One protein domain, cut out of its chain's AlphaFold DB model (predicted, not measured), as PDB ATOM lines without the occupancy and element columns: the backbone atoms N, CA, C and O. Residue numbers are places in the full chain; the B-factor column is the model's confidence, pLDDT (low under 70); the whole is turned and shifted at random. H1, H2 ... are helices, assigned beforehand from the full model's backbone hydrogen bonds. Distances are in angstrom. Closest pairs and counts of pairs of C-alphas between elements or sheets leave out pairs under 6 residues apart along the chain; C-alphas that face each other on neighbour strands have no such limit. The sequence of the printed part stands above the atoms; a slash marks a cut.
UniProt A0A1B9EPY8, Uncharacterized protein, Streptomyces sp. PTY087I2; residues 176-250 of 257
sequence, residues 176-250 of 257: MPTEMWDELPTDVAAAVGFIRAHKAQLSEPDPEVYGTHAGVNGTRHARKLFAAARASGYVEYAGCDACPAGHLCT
ATOM      1  N   MET A 176       5.491  48.295  49.037       62.31
ATOM      2  CA  MET A 176       4.496  48.322  47.962       62.31
ATOM      3  C   MET A 176       4.500  49.714  47.324       62.31
ATOM      4  O   MET A 176       4.123  50.667  48.012       62.31
ATOM      5  N   PRO A 177       4.946  49.863  46.061       63.62
ATOM      6  CA  PRO A 177       4.802  51.121  45.332       63.62
ATOM      7  C   PRO A 177       3.340  51.538  45.269       63.62
ATOM      8  O   PRO A 177       2.470  50.713  45.001       63.62
ATOM      9  N   THR A 178       3.065  52.813  45.552       65.31
ATOM     10  CA  THR A 178       1.706  53.368  45.457       65.31
ATOM     11  C   THR A 178       1.178  53.243  44.038       65.31
ATOM     12  O   THR A 178       0.029  52.866  43.856       65.31
ATOM     13  N   GLU A 179       2.060  53.448  43.058       72.56
ATOM     14  CA  GLU A 179       1.794  53.337  41.620       72.56
ATOM     15  C   GLU A 179       1.214  51.967  41.239       72.56
ATOM     16  O   GLU A 179       0.364  51.876  40.361       72.56
ATOM     17  N   MET A 180       1.572  50.897  41.963       79.38
ATOM     18  CA  MET A 180       0.989  49.566  41.758       79.38
ATOM     19  C   MET A 180      -0.537  49.577  41.913       79.38
ATOM     20  O   MET A 180      -1.234  48.857  41.201       79.38
ATOM     21  N   TRP A 181      -1.059  50.359  42.860       73.62
ATOM     22  CA  TRP A 181      -2.497  50.448  43.115       73.62
ATOM     23  C   TRP A 181      -3.240  51.243  42.042       73.62
ATOM     24  O   TRP A 181      -4.433  51.009  41.851       73.62
ATOM     25  N   ASP A 182      -2.537  52.129  41.337       79.50
ATOM     26  CA  ASP A 182      -3.084  52.921  40.237       79.50
ATOM     27  C   ASP A 182      -2.969  52.184  38.888       79.50
ATOM     28  O   ASP A 182      -3.823  52.338  38.015       79.50
ATOM     29  N   GLU A 183      -1.939  51.350  38.714       84.38
ATOM     30  CA  GLU A 183      -1.638  50.663  37.452       84.38
ATOM     31  C   GLU A 183      -2.227  49.252  37.338       84.38
ATOM     32  O   GLU A 183      -2.448  48.761  36.225       84.38
ATOM     33  N   LEU A 184      -2.479  48.569  38.460       83.44
ATOM     34  CA  LEU A 184      -2.981  47.196  38.458       83.44
ATOM     35  C   LEU A 184      -4.455  47.111  38.864       83.44
ATOM     36  O   LEU A 184      -4.901  47.804  39.780       83.44
ATOM     37  N   PRO A 185      -5.214  46.162  38.281       90.19
ATOM     38  CA  PRO A 185      -6.480  45.736  38.860       90.19
ATOM     39  C   PRO A 185      -6.305  45.338  40.333       90.19
ATOM     40  O   PRO A 185      -5.328  44.680  40.700       90.19
ATOM     41  N   THR A 186      -7.258  45.717  41.187       83.62
ATOM     42  CA  THR A 186      -7.161  45.559  42.650       83.62
ATOM     43  C   THR A 186      -6.921  44.112  43.096       83.62
ATOM     44  O   THR A 186      -6.199  43.863  44.056       83.62
ATOM     45  N   ASP A 187      -7.501  43.144  42.394       86.44
ATOM     46  CA  ASP A 187      -7.322  41.709  42.629       86.44
ATOM     47  C   ASP A 187      -5.912  41.212  42.262       86.44
ATOM     48  O   ASP A 187      -5.356  40.347  42.947       86.44
ATOM     49  N   VAL A 188      -5.305  41.790  41.223       87.31
ATOM     50  CA  VAL A 188      -3.908  41.547  40.841       87.31
ATOM     51  C   VAL A 188      -2.959  42.207  41.840       87.31
ATOM     52  O   VAL A 188      -2.031  41.547  42.299       87.31
ATOM     53  N   ALA A 189      -3.215  43.452  42.253       82.31
ATOM     54  CA  ALA A 189      -2.442  44.144  43.289       82.31
ATOM     55  C   ALA A 189      -2.474  43.394  44.636       82.31
ATOM     56  O   ALA A 189      -1.438  43.185  45.270       82.31
ATOM     57  N   ALA A 190      -3.644  42.890  45.042       82.81
ATOM     58  CA  ALA A 190      -3.781  42.038  46.223       82.81
ATOM     59  C   ALA A 190      -2.968  40.736  46.097       82.81
ATOM     60  O   ALA A 190      -2.323  40.310  47.058       82.81
ATOM     61  N   ALA A 191      -2.932  40.129  44.904       87.19
ATOM     62  CA  ALA A 191      -2.120  38.943  44.643       87.19
ATOM     63  C   ALA A 191      -0.611  39.244  44.674       87.19
ATOM     64  O   ALA A 191       0.152  38.428  45.193       87.19
ATOM     65  N   VAL A 192      -0.174  40.413  44.183       85.00
ATOM     66  CA  VAL A 192       1.211  40.891  44.347       85.00
ATOM     67  C   VAL A 192       1.547  40.993  45.835       85.00
ATOM     68  O   VAL A 192       2.549  40.423  46.265       85.00
ATOM     69  N   GLY A 193       0.687  41.636  46.632       77.00
ATOM     70  CA  GLY A 193       0.864  41.757  48.081       77.00
ATOM     71  C   GLY A 193       0.971  40.402  48.785       77.00
ATOM     72  O   GLY A 193       1.888  40.192  49.576       77.00
ATOM     73  N   PHE A 194       0.099  39.449  48.446       82.06
ATOM     74  CA  PHE A 194       0.133  38.093  49.000       82.06
ATOM     75  C   PHE A 194       1.426  37.347  48.642       82.06
ATOM     76  O   PHE A 194       2.089  36.796  49.520       82.06
ATOM     77  N   ILE A 195       1.834  37.367  47.368       83.00
ATOM     78  CA  ILE A 195       3.081  36.730  46.916       83.00
ATOM     79  C   ILE A 195       4.287  37.359  47.613       83.00
ATOM     80  O   ILE A 195       5.167  36.638  48.077       83.00
ATOM     81  N   ARG A 196       4.332  38.691  47.710       75.94
ATOM     82  CA  ARG A 196       5.429  39.405  48.371       75.94
ATOM     83  C   ARG A 196       5.466  39.126  49.870       75.94
ATOM     84  O   ARG A 196       6.553  38.902  50.383       75.94
ATOM     85  N   ALA A 197       4.323  39.054  50.551       71.94
ATOM     86  CA  ALA A 197       4.251  38.682  51.965       71.94
ATOM     87  C   ALA A 197       4.759  37.252  52.211       71.94
ATOM     88  O   ALA A 197       5.548  37.019  53.125       71.94
ATOM     89  N   HIS A 198       4.383  36.301  51.353       74.38
ATOM     90  CA  HIS A 198       4.902  34.936  51.420       74.38
ATOM     91  C   HIS A 198       6.405  34.883  51.134       74.38
ATOM     92  O   HIS A 198       7.145  34.280  51.911       74.38
ATOM     93  N   LYS A 199       6.881  35.594  50.104       70.25
ATOM     94  CA  LYS A 199       8.313  35.742  49.815       70.25
ATOM     95  C   LYS A 199       9.082  36.372  50.978       70.25
ATOM     96  O   LYS A 199      10.187  35.908  51.250       70.25
ATOM     97  N   ALA A 200       8.522  37.378  51.652       60.22
ATOM     98  CA  ALA A 200       9.073  38.017  52.854       60.22
ATOM     99  C   ALA A 200       9.249  37.024  53.996       60.22
ATOM    100  O   ALA A 200      10.282  36.987  54.652       60.22
ATOM    101  N   GLN A 201       8.257  36.158  54.172       59.81
ATOM    102  CA  GLN A 201       8.276  35.064  55.137       59.81
ATOM    103  C   GLN A 201       9.027  33.829  54.612       59.81
ATOM    104  O   GLN A 201       8.974  32.761  55.222       59.81
ATOM    105  N   LEU A 202       9.709  33.956  53.465       61.34
ATOM    106  CA  LEU A 202      10.456  32.894  52.795       61.34
ATOM    107  C   LEU A 202       9.621  31.626  52.583       61.34
ATOM    108  O   LEU A 202      10.116  30.510  52.692       61.34
ATOM    109  N   SER A 203       8.338  31.785  52.303       69.75
ATOM    110  CA  SER A 203       7.390  30.708  52.043       69.75
ATOM    111  C   SER A 203       6.897  30.780  50.601       69.75
ATOM    112  O   SER A 203       6.858  31.857  50.004       69.75
ATOM    113  N   GLU A 204       6.536  29.629  50.035       79.06
ATOM    114  CA  GLU A 204       5.928  29.602  48.708       79.06
ATOM    115  C   GLU A 204       4.458  30.035  48.830       79.06
ATOM    116  O   GLU A 204       3.726  29.476  49.655       79.06
ATOM    117  N   PRO A 205       4.000  31.024  48.047       83.50
ATOM    118  CA  PRO A 205       2.593  31.391  48.029       83.50
ATOM    119  C   PRO A 205       1.763  30.264  47.406       83.50
ATOM    120  O   PRO A 205       1.972  29.885  46.252       83.50
ATOM    121  N   ASP A 206       0.773  29.769  48.147       90.38
ATOM    122  CA  ASP A 206      -0.105  28.688  47.696       90.38
ATOM    123  C   ASP A 206      -1.406  29.238  47.065       90.38
ATOM    124  O   ASP A 206      -2.211  29.874  47.758       90.38
ATOM    125  N   PRO A 207      -1.668  28.985  45.765       90.62
ATOM    126  CA  PRO A 207      -2.920  29.367  45.116       90.62
ATOM    127  C   PRO A 207      -4.168  28.686  45.695       90.62
ATOM    128  O   PRO A 207      -5.271  29.192  45.494       90.62
ATOM    129  N   GLU A 208      -4.038  27.529  46.347       90.00
ATOM    130  CA  GLU A 208      -5.158  26.859  47.016       90.00
ATOM    131  C   GLU A 208      -5.571  27.626  48.264       90.00
ATOM    132  O   GLU A 208      -6.751  27.942  48.406       90.00
ATOM    133  N   VAL A 209      -4.602  28.026  49.093       89.56
ATOM    134  CA  VAL A 209      -4.835  28.906  50.246       89.56
ATOM    135  C   VAL A 209      -5.379  30.256  49.784       89.56
ATOM    136  O   VAL A 209      -6.452  30.662  50.232       89.56
ATOM    137  N   TYR A 210      -4.719  30.914  48.823       89.44
ATOM    138  CA  TYR A 210      -5.166  32.215  48.310       89.44
ATOM    139  C   TYR A 210      -6.573  32.146  47.696       89.44
ATOM    140  O   TYR A 210      -7.391  33.045  47.884       89.44
ATOM    141  N   GLY A 211      -6.901  31.037  47.027       85.06
ATOM    142  CA  GLY A 211      -8.208  30.778  46.425       85.06
ATOM    143  C   GLY A 211      -9.380  30.737  47.407       85.06
ATOM    144  O   GLY A 211     -10.524  30.862  46.965       85.06
ATOM    145  N   THR A 212      -9.115  30.577  48.708       87.38
ATOM    146  CA  THR A 212     -10.139  30.607  49.766       87.38
ATOM    147  C   THR A 212     -10.506  32.018  50.225       87.38
ATOM    148  O   THR A 212     -11.530  32.190  50.889       87.38
ATOM    149  N   HIS A 213      -9.717  33.037  49.864       81.31
ATOM    150  CA  HIS A 213      -9.994  34.416  50.252       81.31
ATOM    151  C   HIS A 213     -11.235  34.963  49.537       81.31
ATOM    152  O   HIS A 213     -11.493  34.682  48.361       81.31
ATOM    153  N   ALA A 214     -12.003  35.783  50.257       75.50
ATOM    154  CA  ALA A 214     -13.178  36.451  49.714       75.50
ATOM    155  C   ALA A 214     -12.802  37.254  48.455       75.50
ATOM    156  O   ALA A 214     -11.873  38.055  48.478       75.50
ATOM    157  N   GLY A 215     -13.516  37.014  47.352       75.00
ATOM    158  CA  GLY A 215     -13.267  37.663  46.058       75.00
ATOM    159  C   GLY A 215     -12.345  36.899  45.099       75.00
ATOM    160  O   GLY A 215     -12.395  37.165  43.902       75.00
ATOM    161  N   VAL A 216     -11.581  35.898  45.559       78.31
ATOM    162  CA  VAL A 216     -10.606  35.171  44.714       78.31
ATOM    163  C   VAL A 216     -11.231  33.995  43.944       78.31
ATOM    164  O   VAL A 216     -10.612  33.458  43.037       78.31
ATOM    165  N   ASN A 217     -12.494  33.630  44.196       88.12
ATOM    166  CA  ASN A 217     -13.282  32.684  43.378       88.12
ATOM    167  C   ASN A 217     -12.576  31.341  43.053       88.12
ATOM    168  O   ASN A 217     -12.765  30.762  41.978       88.12
ATOM    169  N   GLY A 218     -11.783  30.824  43.998       89.19
ATOM    170  CA  GLY A 218     -11.177  29.495  43.946       89.19
ATOM    171  C   GLY A 218      -9.805  29.405  43.267       89.19
ATOM    172  O   GLY A 218      -9.334  30.307  42.572       89.19
ATOM    173  N   THR A 219      -9.162  28.247  43.433       93.88
ATOM    174  CA  THR A 219      -7.763  27.978  43.047       93.88
ATOM    175  C   THR A 219      -7.444  28.306  41.589       93.88
ATOM    176  O   THR A 219      -6.368  28.814  41.273       93.88
ATOM    177  N   ARG A 220      -8.367  28.029  40.656       94.94
ATOM    178  CA  ARG A 220      -8.140  28.305  39.226       94.94
ATOM    179  C   ARG A 220      -7.986  29.801  38.962       94.94
ATOM    180  O   ARG A 220      -7.174  30.186  38.126       94.94
ATOM    181  N   HIS A 221      -8.778  30.623  39.642       93.69
ATOM    182  CA  HIS A 221      -8.724  32.070  39.512       93.69
ATOM    183  C   HIS A 221      -7.496  32.616  40.261       93.69
ATOM    184  O   HIS A 221      -6.739  33.381  39.667       93.69
ATOM    185  N   ALA A 222      -7.196  32.118  41.466       92.38
ATOM    186  CA  ALA A 222      -5.956  32.429  42.189       92.38
ATOM    187  C   ALA A 222      -4.691  32.228  41.331       92.38
ATOM    188  O   ALA A 222      -3.847  33.117  41.243       92.38
ATOM    189  N   ARG A 223      -4.587  31.100  40.611       96.19
ATOM    190  CA  ARG A 223      -3.460  30.835  39.694       96.19
ATOM    191  C   ARG A 223      -3.349  31.866  38.567       96.19
ATOM    192  O   ARG A 223      -2.238  32.226  38.190       96.19
ATOM    193  N   LYS A 224      -4.478  32.353  38.033       96.44
ATOM    194  CA  LYS A 224      -4.484  33.411  37.007       96.44
ATOM    195  C   LYS A 224      -4.002  34.743  37.575       96.44
ATOM    196  O   LYS A 224      -3.165  35.382  36.948       96.44
ATOM    197  N   LEU A 225      -4.479  35.122  38.762       93.31
ATOM    198  CA  LEU A 225      -4.031  36.339  39.443       93.31
ATOM    199  C   LEU A 225      -2.540  36.278  39.766       93.31
ATOM    200  O   LEU A 225      -1.830  37.246  39.538       93.31
ATOM    201  N   PHE A 226      -2.035  35.125  40.204       95.12
ATOM    202  CA  PHE A 226      -0.605  34.932  40.451       95.12
ATOM    203  C   PHE A 226       0.237  35.061  39.179       95.12
ATOM    204  O   PHE A 226       1.347  35.590  39.229       95.12
ATOM    205  N   ALA A 227      -0.262  34.573  38.040       95.44
ATOM    206  CA  ALA A 227       0.414  34.742  36.758       95.44
ATOM    207  C   ALA A 227       0.440  36.218  36.330       95.44
ATOM    208  O   ALA A 227       1.496  36.717  35.951       95.44
ATOM    209  N   ALA A 228      -0.687  36.929  36.457       94.06
ATOM    210  CA  ALA A 228      -0.776  38.360  36.168       94.06
ATOM    211  C   ALA A 228       0.117  39.196  37.102       94.06
ATOM    212  O   ALA A 228       0.851  40.064  36.640       94.06
ATOM    213  N   ALA A 229       0.128  38.877  38.398       89.38
ATOM    214  CA  ALA A 229       0.977  39.517  39.394       89.38
ATOM    215  C   ALA A 229       2.465  39.362  39.048       89.38
ATOM    216  O   ALA A 229       3.202  40.342  39.052       89.38
ATOM    217  N   ARG A 230       2.920  38.158  38.676       91.00
ATOM    218  CA  ARG A 230       4.311  37.951  38.231       91.00
ATOM    219  C   ARG A 230       4.622  38.694  36.930       91.00
ATOM    220  O   ARG A 230       5.674  39.315  36.832       91.00
ATOM    221  N   ALA A 231       3.702  38.676  35.966       89.94
ATOM    222  CA  ALA A 231       3.863  39.384  34.696       89.94
ATOM    223  C   ALA A 231       3.922  40.913  34.857       89.94
ATOM    224  O   ALA A 231       4.516  41.582  34.020       89.94
ATOM    225  N   SER A 232       3.350  41.457  35.935       87.69
ATOM    226  CA  SER A 232       3.372  42.895  36.220       87.69
ATOM    227  C   SER A 232       4.754  43.450  36.588       87.69
ATOM    228  O   SER A 232       4.924  44.660  36.636       87.69
ATOM    229  N   GLY A 233       5.735  42.596  36.909       83.00
ATOM    230  CA  GLY A 233       7.057  43.024  37.388       83.00
ATOM    231  C   GLY A 233       7.084  43.484  38.853       83.00
ATOM    232  O   GLY A 233       8.114  43.355  39.513       83.00
ATOM    233  N   TYR A 234       5.947  43.889  39.428       79.81
ATOM    234  CA  TYR A 234       5.846  44.340  40.821       79.81
ATOM    235  C   TYR A 234       6.114  43.247  41.868       79.81
ATOM    236  O   TYR A 234       6.397  43.560  43.022       79.81
ATOM    237  N   VAL A 235       6.072  41.964  41.490       77.00
ATOM    238  CA  VAL A 235       6.463  40.840  42.365       77.00
ATOM    239  C   VAL A 235       7.979  40.764  42.588       77.00
ATOM    240  O   VAL A 235       8.408  40.265  43.630       77.00
ATOM    241  N   GLU A 236       8.777  41.238  41.629       71.44
ATOM    242  CA  GLU A 236      10.248  41.224  41.676       71.44
ATOM    243  C   GLU A 236      10.843  42.626  41.881       71.44
ATOM    244  O   GLU A 236      12.060  42.788  41.888       71.44
ATOM    245  N   TYR A 237       9.998  43.649  42.048       66.31
ATOM    246  CA  TYR A 237      10.438  45.024  42.253       66.31
ATOM    247  C   TYR A 237      11.254  45.146  43.549       66.31
ATOM    248  O   TYR A 237      10.708  45.044  44.658       66.31
ATOM    249  N   ALA A 238      12.560  45.373  43.387       52.72
ATOM    250  CA  ALA A 238      13.481  45.722  44.455       52.72
ATOM    251  C   ALA A 238      13.119  47.130  44.957       52.72
ATOM    252  O   ALA A 238      13.158  48.085  44.188       52.72
ATOM    253  N   GLY A 239      12.676  47.251  46.214       54.56
ATOM    254  CA  GLY A 239      12.381  48.553  46.831       54.56
ATOM    255  C   GLY A 239      13.605  49.487  46.864       54.56
ATOM    256  O   GLY A 239      14.720  49.043  46.605       54.56
ATOM    257  N   CYS A 240      13.397  50.773  47.171       47.50
ATOM    258  CA  CYS A 240      14.434  51.817  47.105       47.50
ATOM    259  C   CYS A 240      15.152  52.102  48.445       47.50
ATOM    260  O   CYS A 240      14.613  51.826  49.519       47.50
ATOM    261  N   ASP A 241      16.343  52.713  48.356       45.16
ATOM    262  CA  ASP A 241      17.340  52.866  49.438       45.16
ATOM    263  C   ASP A 241      16.988  53.834  50.587       45.16
ATOM    264  O   ASP A 241      17.658  53.827  51.612       45.16
ATOM    265  N   ALA A 242      15.956  54.667  50.474       48.78
ATOM    266  CA  ALA A 242      15.535  55.571  51.550       48.78
ATOM    267  C   ALA A 242      14.125  56.076  51.240       48.78
ATOM    268  O   ALA A 242      13.998  57.120  50.617       48.78
ATOM    269  N   CYS A 243      13.073  55.317  51.566       49.41
ATOM    270  CA  CYS A 243      11.708  55.566  51.069       49.41
ATOM    271  C   CYS A 243      11.223  57.019  51.298       49.41
ATOM    272  O   CYS A 243      10.767  57.338  52.401       49.41
ATOM    273  N   PRO A 244      11.227  57.895  50.270       40.53
ATOM    274  CA  PRO A 244      10.528  59.166  50.320       40.53
ATOM    275  C   PRO A 244       9.035  58.879  50.092       40.53
ATOM    276  O   PRO A 244       8.668  57.878  49.479       40.53
ATOM    277  N   ALA A 245       8.172  59.729  50.643       37.28
ATOM    278  CA  ALA A 245       6.713  59.598  50.682       37.28
ATOM    279  C   ALA A 245       6.067  58.862  49.482       37.28
ATOM    280  O   ALA A 245       6.151  59.323  48.347       37.28
ATOM    281  N   GLY A 246       5.362  57.759  49.766       44.12
ATOM    282  CA  GLY A 246       4.518  57.050  48.795       44.12
ATOM    283  C   GLY A 246       4.245  55.582  49.143       44.12
ATOM    284  O   GLY A 246       3.186  55.053  48.827       44.12
ATOM    285  N   HIS A 247       5.147  54.908  49.846       50.47
ATOM    286  CA  HIS A 247       5.073  53.454  50.018       50.47
ATOM    287  C   HIS A 247       4.439  53.035  51.354       50.47
ATOM    288  O   HIS A 247       4.658  53.669  52.386       50.47
ATOM    289  N   LEU A 248       3.709  51.912  51.363       46.53
ATOM    290  CA  LEU A 248       3.472  51.148  52.595       46.53
ATOM    291  C   LEU A 248       4.762  50.381  52.900       46.53
ATOM    292  O   LEU A 248       5.107  49.453  52.171       46.53
ATOM    293  N   CYS A 249       5.484  50.805  53.937       53.00
ATOM    294  CA  CYS A 249       6.709  50.171  54.418       53.00
ATOM    295  C   CYS A 249       6.474  49.607  55.825       53.00
ATOM    296  O   CYS A 249       5.925  50.298  56.680       53.00
ATOM    297  N   THR A 250       6.883  48.359  56.068       47.00
ATOM    298  CA  THR A 250       6.805  47.722  57.396       47.00
ATOM    299  C   THR A 250       8.137  47.740  58.156       47.00
ATOM    300  O   THR A 250       8.234  47.062  59.175       47.00
TER     301      THR A 250
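AT A GLANCE: This is residues 176 to 250 of the 257 residues of an uncharacterized protein of Streptomyces sp. PTY087I2 (UniProt A0A1B9EPY8). The longest helix, H2, is crossed near its middle by the last turns of H4, about perpendicular to it, and the first turns of H4 reach away from H2 to the short helix H3. The short helix H1 comes just before the first end of H2, and a long stretch with no named element, residues 232 to 250, runs from the end of H4 away from H3 and folds back toward the first printed residue. The printed part has 75 residues with four named helices, in the order H1, H2, H3, H4, and no named strand. The class is all helix, though 37 of the 75 residues, under half, are in named elements. The whole is compact, with a radius of gyration of the C-alphas of 12.5 A and spans of 38 by 26 by 21 A.

IN THESE COORDINATES: H2, residues 186 to 200, is 20.6 A long from first to last C-alpha, beginning at C-alpha 186 at (-7.161, 45.559, 42.650). H4, residues 219 to 231, is 18.3 A long and ends at C-alpha 231 at (3.863, 39.384, 34.696). H1, residues 179 to 183, begins at C-alpha 179 at (1.794, 53.337, 41.620) and measures 6.0 A. H3, residues 207 to 210, measures 4.8 A.

HOW THE PARTS SIT: H2 and H4 touch, with the C-alphas of Val 192 and Ala 229 the closest at 5.1 A. Their lines are about perpendicular, at 81 degrees. H4 and H3 touch as well, and their closest C-alphas are those of Thr 219 and Glu 208, 4.9 A apart. H3 and H2 are close but not clearly touching, the closest C-alphas being those of Tyr 210 and Phe 194 at 7.9 A. H1 touches no helix but is near H2, where the closest C-alphas, those of Trp 181 and Ala 189, are 6.3 A apart. H1 is apart from H3 and from H4. In H1, H2 and H4 every O i to N i+4 pair is within hydrogen-bond range; H3 is too short for such a pair, and its one O i to N i+3 pair is not within range.

THE WHOLE: The two C-alphas farthest apart in the domain are those of Arg 220 and Ala 242, 38.2 A, while the C-alphas of Met 176 and Thr 250, the first and last printed, are 9.7 A apart. The printed part has no cut. The link from H1 to H2 is tight, and those from H2 to H3 and from H3 to H4 are short. The C-alphas of residues 232 to 250 lie 6 to 22 A from the mean of all C-alphas. The mean pLDDT of the printed part is 76.1, and the model's confidence is low, under 70, in residues 176 to 178, 200 to 203 and 237 to 250.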